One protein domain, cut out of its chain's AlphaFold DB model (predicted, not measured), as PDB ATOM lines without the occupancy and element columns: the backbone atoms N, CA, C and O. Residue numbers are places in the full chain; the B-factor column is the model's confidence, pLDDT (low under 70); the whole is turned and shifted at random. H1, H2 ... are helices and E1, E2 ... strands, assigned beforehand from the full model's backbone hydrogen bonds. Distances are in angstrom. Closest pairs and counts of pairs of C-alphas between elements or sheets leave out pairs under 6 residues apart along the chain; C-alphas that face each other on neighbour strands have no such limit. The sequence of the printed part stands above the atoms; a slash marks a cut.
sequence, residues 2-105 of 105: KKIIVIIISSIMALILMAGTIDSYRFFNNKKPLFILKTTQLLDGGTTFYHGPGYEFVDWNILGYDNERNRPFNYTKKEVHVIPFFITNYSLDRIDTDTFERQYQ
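This is residues 2 to 105 of the 105 residues of an uncharacterized protein of Candidatus Falkowbacteria bacterium (UniProt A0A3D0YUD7). A small antiparallel sheet, drawn out by the long hairpin E3 and E4, has the later part of the long helix H1 packed over one face, while residues 2 to 12 of H1 stick out as an arm. H2 only grazes the sheet with residues 90 to 92, and residues 93 to 105 stick out. The printed part has 104 residues, with two named helices and four named strands in the order H1 E1 E2 E3 E4 H2, a mixed class. The whole is loose, with a radius of gyration of the C-alphas of 17.6 A, and elongated, spanning 64 by 35 by 21 A.

H1, residues 2 to 28, begins at C-alpha 2 (250.919, 205.980, 161.957) and is 39.1 A long. E1 is residues 38 to 41 and E2 residues 48 to 52. E3, residues 55 to 66, is 33.0 A long, and E4, residues 71 to 82, 35.3 A. H2, residues 90 to 103, is 20.7 A long and ends at C-alpha 103 (221.619, 209.916, 205.787).

E1 E2 E3 E4 form a meander, each strand the antiparallel neighbour of the one before. Within hydrogen-bond range are N 40 and O 49 of E1 and E2, 3.0 A, N 50 and O 57 of E2 and E3, 2.9 A, and N 60 and O 77 of E3 and E4, 2.8 A. H1 is on one face of the sheet, making two layers, helix and sheet. Its height over the sheet is 8.9 A, and it runs along E3 at 15 degrees on the local plane. The closest C-alphas of H1 and E3 are those of Gly 20 and Tyr 55, 6.9 A apart. The closest of E3 and H2 are those of Val 58 and Ser 91, 7.9 A apart. H1 and H2 are apart. In H1 every O i to N i+4 pair is within range, in H2 9 of 10.

The farthest C-alphas, those of Lys 2 and Asn 70, are 65.3 A apart. The printed part has no cut and no long link. Its mean pLDDT is 84.5, with residue 88 and residues 96 to 105 under 70.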
ATOM      1  N   LYS A   2     251.123 205.003 160.855       83.69
ATOM      2  CA  LYS A   2     250.919 205.980 161.957       83.69
ATOM      3  C   LYS A   2     250.106 207.229 161.565       83.69
ATOM      4  O   LYS A   2     249.180 207.590 162.271       83.69
ATOM      5  N   LYS A   3     250.383 207.830 160.398       92.12
ATOM      6  CA  LYS A   3     249.624 208.991 159.885       92.12
ATOM      7  C   LYS A   3     248.141 208.680 159.624       92.12
ATOM      8  O   LYS A   3     247.291 209.503 159.919       92.12
ATOM      9  N   ILE A   4     247.838 207.481 159.120       94.12
ATOM     10  CA  ILE A   4     246.460 207.039 158.843       94.12
ATOM     11  C   ILE A   4     245.698 206.844 160.158       94.12
ATOM     12  O   ILE A   4     244.568 207.297 160.277       94.12
ATOM     13  N   ILE A   5     246.342 206.244 161.165       94.88
ATOM     14  CA  ILE A   5     245.758 206.073 162.503       94.88
ATOM     15  C   ILE A   5     245.411 207.433 163.121       94.88
ATOM     16  O   ILE A   5     244.307 207.608 163.625       94.88
ATOM     17  N   VAL A   6     246.316 208.414 163.031       95.19
ATOM     18  CA  VAL A   6     246.062 209.775 163.535       95.19
ATOM     19  C   VAL A   6     244.871 210.420 162.827       95.19
ATOM     20  O   VAL A   6     244.014 210.992 163.494       95.19
ATOM     21  N   ILE A   7     244.777 210.281 161.500       96.06
ATOM     22  CA  ILE A   7     243.642 210.805 160.730       96.06
ATOM     23  C   ILE A   7     242.335 210.169 161.214       96.06
ATOM     24  O   ILE A   7     241.405 210.896 161.544       96.06
ATOM     25  N   ILE A   8     242.285 208.839 161.340       95.75
ATOM     26  CA  ILE A   8     241.089 208.118 161.798       95.75
ATOM     27  C   ILE A   8     240.655 208.596 163.188       95.75
ATOM     28  O   ILE A   8     239.491 208.937 163.378       95.75
ATOM     29  N   ILE A   9     241.587 208.677 164.141       93.31
ATOM     30  CA  ILE A   9     241.288 209.136 165.506       93.31
ATOM     31  C   ILE A   9     240.780 210.582 165.493       93.31
ATOM     32  O   ILE A   9     239.788 210.887 166.154       93.31
ATOM     33  N   SER A  10     241.413 211.468 164.715       93.38
ATOM     34  CA  SER A  10     240.987 212.869 164.615       93.38
ATOM     35  C   SER A  10     239.584 213.009 164.019       93.38
ATOM     36  O   SER A  10     238.781 213.786 164.530       93.38
ATOM     37  N   SER A  11     239.255 212.207 163.003       94.56
ATOM     38  CA  SER A  11     237.933 212.201 162.378       94.56
ATOM     39  C   SER A  11     236.859 211.713 163.348       94.56
ATOM     40  O   SER A  11     235.791 212.314 163.425       94.56
ATOM     41  N   ILE A  12     237.143 210.665 164.129       91.69
ATOM     42  CA  ILE A  12     236.224 210.173 165.166       91.69
ATOM     43  C   ILE A  12     235.992 211.255 166.226       91.69
ATOM     44  O   ILE A  12     234.848 211.521 166.587       91.69
ATOM     45  N   MET A  13     237.055 211.922 166.681       90.00
ATOM     46  CA  MET A  13     236.939 212.997 167.668       90.00
ATOM     47  C   MET A  13     236.094 214.165 167.139       90.00
ATOM     48  O   MET A  13     235.218 214.662 167.843       90.00
ATOM     49  N   ALA A  14     236.302 214.568 165.882       91.50
ATOM     50  CA  ALA A  14     235.512 215.618 165.243       91.50
ATOM     51  C   ALA A  14     234.019 215.252 165.157       91.50
ATOM     52  O   ALA A  14     233.165 216.094 165.436       91.50
ATOM     53  N   LEU A  15     233.696 213.994 164.835       91.19
ATOM     54  CA  LEU A  15     232.313 213.506 164.798       91.19
ATOM     55  C   LEU A  15     231.653 213.519 166.181       91.19
ATOM     56  O   LEU A  15     230.499 213.928 166.287       91.19
ATOM     57  N   ILE A  16     232.373 213.127 167.237       88.62
ATOM     58  CA  ILE A  16     231.857 213.158 168.617       88.62
ATOM     59  C   ILE A  16     231.544 214.597 169.047       88.62
ATOM     60  O   ILE A  16     230.467 214.861 169.579       88.62
ATOM     61  N   LEU A  17     232.440 215.548 168.763       88.69
ATOM     62  CA  LEU A  17     232.215 216.966 169.068       88.69
ATOM     63  C   LEU A  17     231.034 217.542 168.271       88.69
ATOM     64  O   LEU A  17     230.211 218.284 168.814       88.69
ATOM     65  N   MET A  18     230.907 217.180 166.993       92.62
ATOM     66  CA  MET A  18     229.773 217.590 166.162       92.62
ATOM     67  C   MET A  18     228.446 217.009 166.681       92.62
ATOM     68  O   MET A  18     227.455 217.729 166.776       92.62
ATOM     69  N   ALA A  19     228.423 215.738 167.081       91.31
ATOM     70  CA  ALA A  19     227.252 215.115 167.694       91.31
ATOM     71  C   ALA A  19     226.864 215.814 169.008       91.31
ATOM     72  O   ALA A  19     225.710 216.213 169.174       91.31
ATOM     73  N   GLY A  20     227.838 216.058 169.892       89.75
ATOM     74  CA  GLY A  20     227.623 216.733 171.172       89.75
ATOM     75  C   GLY A  20     227.106 218.166 171.019       89.75
ATOM     76  O   GLY A  20     226.219 218.585 171.762       89.75
ATOM     77  N   THR A  21     227.592 218.916 170.026       91.62
ATOM     78  CA  THR A  21     227.105 220.282 169.749       91.62
ATOM     79  C   THR A  21     225.681 220.293 169.193       91.62
ATOM     80  O   THR A  21     224.857 221.080 169.666       91.62
ATOM     81  N   ILE A  22     225.352 219.402 168.251       94.12
ATOM     82  CA  ILE A  22     223.983 219.257 167.726       94.12
ATOM     83  C   ILE A  22     223.022 218.867 168.850       94.12
ATOM     84  O   ILE A  22     221.962 219.481 169.004       94.12
ATOM     85  N   ASP A  23     223.392 217.870 169.649       94.25
ATOM     86  CA  ASP A  23     222.569 217.401 170.756       94.25
ATOM     87  C   ASP A  23     222.391 218.490 171.815       94.25
ATOM     88  O   ASP A  23     221.262 218.706 172.253       94.25
ATOM     89  N   SER A  24     223.449 219.231 172.170       92.38
ATOM     90  CA  SER A  24     223.370 220.357 173.116       92.38
ATOM     91  C   SER A  24     222.398 221.421 172.618       92.38
ATOM     92  O   SER A  24     221.505 221.852 173.349       92.38
ATOM     93  N   TYR A  25     222.511 221.812 171.344       94.38
ATOM     94  CA  TYR A  25     221.604 222.783 170.740       94.38
ATOM     95  C   TYR A  25     220.149 222.306 170.787       94.38
ATOM     96  O   TYR A  25     219.250 223.085 171.106       94.38
ATOM     97  N   ARG A  26     219.881 221.029 170.492       94.06
ATOM     98  CA  ARG A  26     218.521 220.472 170.589       94.06
ATOM     99  C   ARG A  26     218.033 220.464 172.037       94.06
ATOM    100  O   ARG A  26     216.929 220.943 172.292       94.06
ATOM    101  N   PHE A  27     218.867 219.998 172.959       93.94
ATOM    102  CA  PHE A  27     218.558 219.861 174.376       93.94
ATOM    103  C   PHE A  27     218.150 221.194 175.010       93.94
ATOM    104  O   PHE A  27     217.062 221.302 175.585       93.94
ATOM    105  N   PHE A  28     218.953 222.246 174.833       93.25
ATOM    106  CA  PHE A  28     218.624 223.573 175.361       93.25
ATOM    107  C   PHE A  28     217.370 224.172 174.716       93.25
ATOM    108  O   PHE A  28     216.610 224.860 175.391       93.25
ATOM    109  N   ASN A  29     217.067 223.808 173.469       94.81
ATOM    110  CA  ASN A  29     215.849 224.216 172.765       94.81
ATOM    111  C   ASN A  29     214.628 223.309 173.020       94.81
ATOM    112  O   ASN A  29     213.695 223.312 172.218       94.81
ATOM    113  N   ASN A  30     214.619 222.522 174.104       90.69
ATOM    114  CA  ASN A  30     213.522 221.603 174.459       90.69
ATOM    115  C   ASN A  30     213.198 220.570 173.362       90.69
ATOM    116  O   ASN A  30     212.079 220.070 173.266       90.69
ATOM    117  N   LYS A  31     214.171 220.245 172.508       91.62
ATOM    118  CA  LYS A  31     214.056 219.188 171.504       91.62
ATOM    119  C   LYS A  31     214.809 217.966 172.009       91.62
ATOM    120  O   LYS A  31     215.926 218.082 172.508       91.62
ATOM    121  N   LYS A  32     214.215 216.781 171.829       86.38
ATOM    122  CA  LYS A  32     214.885 215.503 172.112       86.38
ATOM    123  C   LYS A  32     216.247 215.488 171.402       86.38
ATOM    124  O   LYS A  32     216.262 215.878 170.242       86.38
ATOM    125  N   PRO A  33     217.357 215.069 172.020       90.56
ATOM    126  CA  PRO A  33     218.646 214.922 171.330       90.56
ATOM    127  C   PRO A  33     218.622 213.820 170.246       90.56
ATOM    128  O   PRO A  33     217.725 212.978 170.244       90.56
ATOM    129  N   LEU A  34     219.530 213.867 169.262       91.19
ATOM    130  CA  LEU A  34     219.634 212.887 168.161       91.19
ATOM    131  C   LEU A  34     220.578 211.725 168.485       91.19
ATOM    132  O   LEU A  34     220.219 210.581 168.228       91.19
ATOM    133  N   PHE A  35     221.782 212.020 168.973       89.75
ATOM    134  CA  PHE A  35     222.908 211.074 168.990       89.75
ATOM    135  C   PHE A  35     223.146 210.424 170.355       89.75
ATOM    136  O   PHE A  35     224.142 209.736 170.576       89.75
ATOM    137  N   ILE A  36     222.196 210.605 171.263       87.38
ATOM    138  CA  ILE A  36     222.191 209.982 172.579       87.38
ATOM    139  C   ILE A  36     221.918 208.487 172.476       87.38
ATOM    140  O   ILE A  36     220.996 208.055 171.785       87.38
ATOM    141  N   LEU A  37     222.700 207.711 173.226       82.81
ATOM    142  CA  LEU A  37     222.656 206.251 173.223       82.81
ATOM    143  C   LEU A  37     221.737 205.693 174.310       82.81
ATOM    144  O   LEU A  37     221.141 204.633 174.128       82.81
ATOM    145  N   LYS A  38     221.614 206.395 175.441       79.88
ATOM    146  CA  LYS A  38     220.790 205.968 176.574       79.88
ATOM    147  C   LYS A  38     220.091 207.157 177.215       79.88
ATOM    148  O   LYS A  38     220.680 208.222 177.387       79.88
ATOM    149  N   THR A  39     218.845 206.940 177.613       83.94
ATOM    150  CA  THR A  39     218.078 207.888 178.420       83.94
ATOM    151  C   THR A  39     217.586 207.179 179.670       83.94
ATOM    152  O   THR A  39     217.045 206.079 179.574       83.94
ATOM    153  N   THR A  40     217.766 207.815 180.821       87.94
ATOM    154  CA  THR A  40     217.272 207.331 182.113       87.94
ATOM    155  C   THR A  40     216.345 208.394 182.681       87.94
ATOM    156  O   THR A  40     216.689 209.571 182.653       87.94
ATOM    157  N   GLN A  41     215.174 208.008 183.176       88.25
ATOM    158  CA  GLN A  41     214.238 208.923 183.830       88.25
ATOM    159  C   GLN A  41     214.030 208.476 185.267       88.25
ATOM    160  O   GLN A  41     213.822 207.286 185.513       88.25
ATOM    161  N   LEU A  42     214.103 209.416 186.203       85.94
ATOM    162  CA  LEU A  42     213.804 209.159 187.606       85.94
ATOM    163  C   LEU A  42     212.318 209.390 187.887       85.94
ATOM    164  O   LEU A  42     211.627 210.130 187.188       85.94
ATOM    165  N   LEU A  43     211.830 208.748 188.947       83.00
ATOM    166  CA  LEU A  43     210.442 208.852 189.412       83.00
ATOM    167  C   LEU A  43     210.202 210.085 190.303       83.00
ATOM    168  O   LEU A  43     209.190 210.173 190.990       83.00
ATOM    169  N   ASP A  44     211.118 211.049 190.289       79.81
ATOM    170  CA  ASP A  44     211.121 212.265 191.110       79.81
ATOM    171  C   ASP A  44     210.290 213.416 190.510       79.81
ATOM    172  O   ASP A  44     210.454 214.579 190.872       79.81
ATOM    173  N   GLY A  45     209.399 213.103 189.570       74.31
ATOM    174  CA  GLY A  45     208.611 214.087 188.830       74.31
ATOM    175  C   GLY A  45     209.197 214.476 187.473       74.31
ATOM    176  O   GLY A  45     208.590 215.298 186.789       74.31
ATOM    177  N   GLY A  46     210.301 213.852 187.042       84.56
ATOM    178  CA  GLY A  46     210.688 213.834 185.627       84.56
ATOM    179  C   GLY A  46     212.152 214.133 185.323       84.56
ATOM    180  O   GLY A  46     212.450 214.451 184.167       84.56
ATOM    181  N   THR A  47     213.068 214.037 186.298       90.12
ATOM    182  CA  THR A  47     214.498 214.206 186.015       90.12
ATOM    183  C   THR A  47     214.928 213.218 184.939       90.12
ATOM    184  O   THR A  47     214.688 212.013 185.050       90.12
ATOM    185  N   THR A  48     215.562 213.722 183.883       90.88
ATOM    186  CA  THR A  48     215.963 212.924 182.723       90.88
ATOM    187  C   THR A  48     217.461 213.051 182.458       90.88
ATOM    188  O   THR A  48     217.973 214.143 182.223       90.88
ATOM    189  N   PHE A  49     218.149 211.912 182.427       90.50
ATOM    190  CA  PHE A  49     219.556 211.775 182.062       90.50
ATOM    191  C   PHE A  49     219.688 211.306 180.623       90.50
ATOM    192  O   PHE A  49     218.927 210.466 180.138       90.50
ATOM    193  N   TYR A  50     220.692 211.838 179.953       90.25
ATOM    194  CA  TYR A  50     220.883 211.786 178.517       90.25
ATOM    195  C   TYR A  50     222.357 211.460 178.263       90.25
ATOM    196  O   TYR A  50     223.203 212.342 178.359       90.25
ATOM    197  N   HIS A  51     222.682 210.202 177.956       88.31
ATOM    198  CA  HIS A  51     224.071 209.737 177.873       88.31
ATOM    199  C   HIS A  51     224.521 209.544 176.419       88.31
ATOM    200  O   HIS A  51     223.974 208.717 175.678       88.31
ATOM    201  N   GLY A  52     225.531 210.312 176.021       85.06
ATOM    202  CA  GLY A  52     226.218 210.214 174.739       85.06
ATOM    203  C   GLY A  52     227.679 209.771 174.901       85.06
ATOM    204  O   GLY A  52     228.200 209.669 176.014       85.06
ATOM    205  N   PRO A  53     228.375 209.484 173.793       83.19
ATOM    206  CA  PRO A  53     229.782 209.108 173.831       83.19
ATOM    207  C   PRO A  53     230.647 210.314 174.220       83.19
ATOM    208  O   PRO A  53     230.942 211.175 173.395       83.19
ATOM    209  N   GLY A  54     231.080 210.363 175.479       84.75
ATOM    210  CA  GLY A  54     231.958 211.421 175.988       84.75
ATOM    211  C   GLY A  54     231.232 212.667 176.515       84.75
ATOM    212  O   GLY A  54     231.861 213.695 176.764       84.75
ATOM    213  N   TYR A  55     229.909 212.602 176.661       88.06
ATOM    214  CA  TYR A  55     229.105 213.684 177.220       88.06
ATOM    215  C   TYR A  55     227.809 213.156 177.830       88.06
ATOM    216  O   TYR A  55     227.252 212.147 177.398       88.06
ATOM    217  N   GLU A  56     227.308 213.871 178.823       91.19
ATOM    218  CA  GLU A  56     226.053 213.583 179.501       91.19
ATOM    219  C   GLU A  56     225.281 214.879 179.692       91.19
ATOM    220  O   GLU A  56     225.844 215.888 180.115       91.19
ATOM    221  N   PHE A  57     223.990 214.863 179.381       92.12
ATOM    222  CA  PHE A  57     223.091 215.961 179.704       92.12
ATOM    223  C   PHE A  57     222.129 215.528 180.794       92.12
ATOM    224  O   PHE A  57     221.748 214.357 180.887       92.12
ATOM    225  N   VAL A  58     221.716 216.486 181.609       92.31
ATOM    226  CA  VAL A  58     220.746 216.243 182.667       92.31
ATOM    227  C   VAL A  58     219.710 217.346 182.644       92.31
ATOM    228  O   VAL A  58     220.050 218.529 182.661       92.31
ATOM    229  N   ASP A  59     218.446 216.952 182.564       93.06
ATOM    230  CA  ASP A  59     217.302 217.823 182.799       93.06
ATOM    231  C   ASP A  59     216.763 217.501 184.187       93.06
ATOM    232  O   ASP A  59     216.064 216.508 184.376       93.06
ATOM    233  N   TRP A  60     217.182 218.281 185.176       90.69
ATOM    234  CA  TRP A  60     216.820 218.105 186.574       90.69
ATOM    235  C   TRP A  60     215.412 218.618 186.827       90.69
ATOM    236  O   TRP A  60     215.132 219.779 186.541       90.69
ATOM    237  N   ASN A  61     214.563 217.801 187.444       90.38
ATOM    238  CA  ASN A  61     213.321 218.253 188.052       90.38
ATOM    239  C   ASN A  61     213.573 218.554 189.533       90.38
ATOM    240  O   ASN A  61     213.748 217.643 190.340       90.38
ATOM    241  N   ILE A  62     213.608 219.836 189.897       86.38
ATOM    242  CA  ILE A  62     213.936 220.261 191.259       86.38
ATOM    243  C   ILE A  62     212.676 220.771 191.955       86.38
ATOM    244  O   ILE A  62     211.998 221.682 191.469       86.38
ATOM    245  N   LEU A  63     212.399 220.198 193.128       85.94
ATOM    246  CA  LEU A  63     211.391 220.694 194.061       85.94
ATOM    247  C   LEU A  63     212.009 221.820 194.899       85.94
ATOM    248  O   LEU A  63     212.957 221.603 195.654       85.94
ATOM    249  N   GLY A  64     211.484 223.030 194.749       83.31
ATOM    250  CA  GLY A  64     211.815 224.192 195.564       83.31
ATOM    251  C   GLY A  64     210.675 224.570 196.508       83.31
ATOM    252  O   GLY A  64     209.534 224.132 196.349       83.31
ATOM    253  N   TYR A  65     210.978 225.423 197.485       85.06
ATOM    254  CA  TYR A  65     209.979 226.027 198.362       85.06
ATOM    255  C   TYR A  65     210.101 227.547 198.316       85.06
ATOM    256  O   TYR A  65     211.172 228.105 198.554       85.06
ATOM    257  N   ASP A  66     209.013 228.214 197.942       87.94
ATOM    258  CA  ASP A  66     208.923 229.668 197.908       87.94
ATOM    259  C   ASP A  66     208.520 230.140 199.306       87.94
ATOM    260  O   ASP A  66     207.362 229.997 199.705       87.94
ATOM    261  N   ASN A  67     209.489 230.670 200.055       89.25
ATOM    262  CA  ASN A  67     209.276 231.162 201.417       89.25
ATOM    263  C   ASN A  67     208.372 232.402 201.460       89.25
ATOM    264  O   ASN A  67     207.656 232.595 202.437       89.25
ATOM    265  N   GLU A  68     208.378 233.238 200.416       91.31
ATOM    266  CA  GLU A  68     207.560 234.456 200.375       91.31
ATOM    267  C   GLU A  68     206.083 234.119 200.163       91.31
ATOM    268  O   GLU A  68     205.200 234.729 200.764       91.31
ATOM    269  N   ARG A  69     205.804 233.124 199.314       88.62
ATOM    270  CA  ARG A  69     204.437 232.669 199.006       88.62
ATOM    271  C   ARG A  69     204.008 231.434 199.796       88.62
ATOM    272  O   ARG A  69     202.897 230.953 199.584       88.62
ATOM    273  N   ASN A  70     204.879 230.933 200.669       91.44
ATOM    274  CA  ASN A  70     204.688 229.763 201.523       91.44
ATOM    275  C   ASN A  70     204.135 228.540 200.765       91.44
ATOM    276  O   ASN A  70     203.129 227.942 201.158       91.44
ATOM    277  N   ARG A  71     204.747 228.200 199.622       88.31
ATOM    278  CA  ARG A  71     204.270 227.116 198.748       88.31
ATOM    279  C   ARG A  71     205.409 226.393 198.021       88.31
ATOM    280  O   ARG A  71     206.393 227.036 197.652       88.31
ATOM    281  N   PRO A  72     205.270 225.083 197.748       86.00
ATOM    282  CA  PRO A  72     206.218 224.376 196.900       86.00
ATOM    283  C   PRO A  72     206.113 224.857 195.447       86.00
ATOM    284  O   PRO A  72     205.042 225.260 194.981       86.00
ATOM    285  N   PHE A  73     207.221 224.787 194.721       86.81
ATOM    286  CA  PHE A  73     207.262 225.003 193.280       86.81
ATOM    287  C   PHE A  73     208.224 224.016 192.624       86.81
ATOM    288  O   PHE A  73     209.203 223.596 193.232       86.81
ATOM    289  N   ASN A  74     207.961 223.689 191.363       86.31
ATOM    290  CA  ASN A  74     208.846 222.847 190.569       86.31
ATOM    291  C   ASN A  74     209.498 223.708 189.501       86.31
ATOM    292  O   ASN A  74     208.833 224.539 188.876       86.31
ATOM    293  N   TYR A  75     210.784 223.497 189.280       87.00
ATOM    294  CA  TYR A  75     211.489 224.098 188.162       87.00
ATOM    295  C   TYR A  75     212.456 223.095 187.556       87.00
ATOM    296  O   TYR A  75     212.944 222.186 188.229       87.00
ATOM    297  N   THR A  76     212.725 223.277 186.268       89.19
ATOM    298  CA  THR A  76     213.693 222.463 185.552       89.19
ATOM    299  C   THR A  76     215.038 223.169 185.482       89.19
ATOM    300  O   THR A  76     215.114 224.387 185.285       89.19
ATOM    301  N   LYS A  77     216.121 222.411 185.648       90.94
ATOM    302  CA  LYS A  77     217.489 222.902 185.477       90.94
ATOM    303  C   LYS A  77     218.220 222.000 184.498       90.94
ATOM    304  O   LYS A  77     218.314 220.798 184.704       90.94
ATOM    305  N   LYS A  78     218.789 222.598 183.457       92.94
ATOM    306  CA  LYS A  78     219.532 221.876 182.425       92.94
ATOM    307  C   LYS A  78     221.026 221.984 182.642       92.94
ATOM    308  O   LYS A  78     221.547 223.085 182.810       92.94
ATOM    309  N   GLU A  79     221.707 220.853 182.580       91.06
ATOM    310  CA  GLU A  79     223.153 220.757 182.724       91.06
ATOM    311  C   GLU A  79     223.766 219.897 181.624       91.06
ATOM    312  O   GLU A  79     223.124 219.004 181.067       91.06
ATOM    313  N   VAL A  80     225.027 220.192 181.319       89.31
ATOM    314  CA  VAL A  80     225.841 219.465 180.350       89.31
ATOM    315  C   VAL A  80     227.187 219.172 180.988       89.31
ATOM    316  O   VAL A  80     227.888 220.088 181.416       89.31
ATOM    317  N   HIS A  81     227.549 217.897 181.010       87.88
ATOM    318  CA  HIS A  81     228.790 217.387 181.565       87.88
ATOM    319  C   HIS A  81     229.611 216.745 180.451       87.88
ATOM    320  O   HIS A  81     229.121 215.901 179.700       87.88
ATOM    321  N   VAL A  82     230.877 217.139 180.342       84.50
ATOM    322  CA  VAL A  82     231.851 216.422 179.514       84.50
ATOM    323  C   VAL A  82     232.448 215.334 180.388       84.50
ATOM    324  O   VAL A  82     233.078 215.629 181.403       84.50
ATOM    325  N   ILE A  83     232.238 214.083 180.001       82.56
ATOM    326  CA  ILE A  83     232.691 212.921 180.765       82.56
ATOM    327  C   ILE A  83     233.561 212.033 179.879       82.56
ATOM    328  O   ILE A  83     233.402 212.033 178.659       82.56
ATOM    329  N   PRO A  84     234.505 211.265 180.437       77.25
ATOM    330  CA  PRO A  84     235.218 210.260 179.660       77.25
ATOM    331  C   PRO A  84     234.234 209.282 179.008       77.25
ATOM    332  O   PRO A  84     233.270 208.868 179.643       77.25
ATOM    333  N   PHE A  85     234.486 208.868 177.761       70.56
ATOM    334  CA  PHE A  85     233.532 208.059 176.982       70.56
ATOM    335  C   PHE A  85     233.148 206.712 177.626       70.56
ATOM    336  O   PHE A  85     232.141 206.118 177.252       70.56
ATOM    337  N   PHE A  86     233.967 206.213 178.556       71.06
ATOM    338  CA  PHE A  86     233.744 204.963 179.285       71.06
ATOM    339  C   PHE A  86     232.902 205.141 180.559       71.06
ATOM    340  O   PHE A  86     232.520 204.148 181.174       71.06
ATOM    341  N   ILE A  87     232.598 206.378 180.956       71.19
ATOM    342  CA  ILE A  87     231.701 206.687 182.070       71.19
ATOM    343  C   ILE A  87     230.335 207.024 181.476       71.19
ATOM    344  O   ILE A  87     230.236 207.844 180.570       71.19
ATOM    345  N   THR A  88     229.280 206.363 181.953       65.00
ATOM    346  CA  THR A  88     227.930 206.494 181.372       65.00
ATOM    347  C   THR A  88     226.837 206.765 182.398       65.00
ATOM    348  O   THR A  88     225.687 206.873 182.000       65.00
ATOM    349  N   ASN A  89     227.164 206.892 183.689       70.19
ATOM    350  CA  ASN A  89     226.200 207.197 184.753       70.19
ATOM    351  C   ASN A  89     226.776 208.212 185.765       70.19
ATOM    352  O   ASN A  89     226.427 208.173 186.937       70.19
ATOM    353  N   TYR A  90     227.658 209.120 185.325       78.38
ATOM    354  CA  TYR A  90     228.404 210.019 186.220       78.38
ATOM    355  C   TYR A  90     227.490 210.804 187.170       78.38
ATOM    356  O   TYR A  90     227.705 210.802 188.382       78.38
ATOM    357  N   SER A  91     226.457 211.462 186.633       79.19
ATOM    358  CA  SER A  91     225.546 212.250 187.468       79.19
ATOM    359  C   SER A  91     224.644 211.383 188.344       79.19
ATOM    360  O   SER A  91     224.294 211.817 189.435       79.19
ATOM    361  N   LEU A  92     224.290 210.169 187.909       76.50
ATOM    362  CA  LEU A  92     223.507 209.231 188.723       76.50
ATOM    363  C   LEU A  92     224.317 208.752 189.934       76.50
ATOM    364  O   LEU A  92     223.841 208.853 191.061       76.50
ATOM    365  N   ASP A  93     225.569 208.348 189.712       78.75
ATOM    366  CA  ASP A  93     226.477 207.908 190.776       78.75
ATOM    367  C   ASP A  93     226.725 209.035 191.802       78.75
ATOM    368  O   ASP A  93     226.866 208.796 193.005       78.75
ATOM    369  N   ARG A  94     226.737 210.298 191.346       76.81
ATOM    370  CA  ARG A  94     226.888 211.462 192.231       76.81
ATOM    371  C   ARG A  94     225.668 211.665 193.139       76.81
ATOM    372  O   ARG A  94     225.847 211.975 194.313       76.81
ATOM    373  N   ILE A  95     224.450 211.459 192.633       74.62
ATOM    374  CA  ILE A  95     223.221 211.568 193.443       74.62
ATOM    375  C   ILE A  95     223.212 210.524 194.555       74.62
ATOM    376  O   ILE A  95     222.903 210.871 195.697       74.62
ATOM    377  N   ASP A  96     223.555 209.273 194.241       67.94
ATOM    378  CA  ASP A  96     223.624 208.191 195.232       67.94
ATOM    379  C   ASP A  96     224.641 208.514 196.337       67.94
ATOM    380  O   ASP A  96     224.393 208.272 197.518       67.94
ATOM    381  N   THR A  97     225.760 209.147 195.976       65.56
ATOM    382  CA  THR A  97     226.774 209.579 196.947       65.56
ATOM    383  C   THR A  97     226.255 210.711 197.852       65.56
ATOM    384  O   THR A  97     226.324 210.603 199.076       65.56
ATOM    385  N   ASP A  98     225.655 211.760 197.277       64.44
ATOM    386  CA  ASP A  98     225.117 212.913 198.024       64.44
ATOM    387  C   ASP A  98     223.910 212.552 198.913       64.44
ATOM    388  O   ASP A  98     223.607 213.243 199.894       64.44
ATOM    389  N   THR A  99     223.158 211.510 198.545       62.53
ATOM    390  CA  THR A  99     222.049 210.986 199.357       62.53
ATOM    391  C   THR A  99     222.550 210.106 200.488       62.53
ATOM    392  O   THR A  99     222.042 210.232 201.602       62.53
ATOM    393  N   PHE A 100     223.570 209.281 200.242       56.59
ATOM    394  CA  PHE A 100     224.228 208.503 201.284       56.59
ATOM    395  C   PHE A 100     224.822 209.421 202.360       56.59
ATOM    396  O   PHE A 100     224.488 209.272 203.530       56.59
ATOM    397  N   GLU A 101     225.608 210.438 201.994       61.47
ATOM    398  CA  GLU A 101     226.226 211.347 202.976       61.47
ATOM    399  C   GLU A 101     225.204 212.097 203.846       61.47
ATOM    400  O   GLU A 101     225.442 212.308 205.036       61.47
ATOM    401  N   ARG A 102     224.032 212.440 203.296       56.38
ATOM    402  CA  ARG A 102     222.946 213.092 204.045       56.38
ATOM    403  C   ARG A 102     222.194 212.177 205.011       56.38
ATOM    404  O   ARG A 102     221.517 212.695 205.890       56.38
ATOM    405  N   GLN A 103     222.268 210.855 204.861       48.09
ATOM    406  CA  GLN A 103     221.619 209.916 205.787       48.09
ATOM    407  C   GLN A 103     222.452 209.614 207.042       48.09
ATOM    408  O   GLN A 103     221.909 209.072 208.002       48.09
ATOM    409  N   TYR A 104     223.743 209.958 207.046       52.12
ATOM    410  CA  TYR A 104     224.665 209.690 208.158       52.12
ATOM    411  C   TYR A 104     225.147 210.960 208.885       52.12
ATOM    412  O   TYR A 104     226.105 210.890 209.658       52.12
ATOM    413  N   GLN A 105     224.482 212.099 208.662       46.12
ATOM    414  CA  GLN A 105     224.609 213.332 209.453       46.12
ATOM    415  C   GLN A 105     223.340 213.562 210.272       46.12
ATOM    416  O   GLN A 105     223.479 214.018 211.428       46.12
TER     417      GLN A 105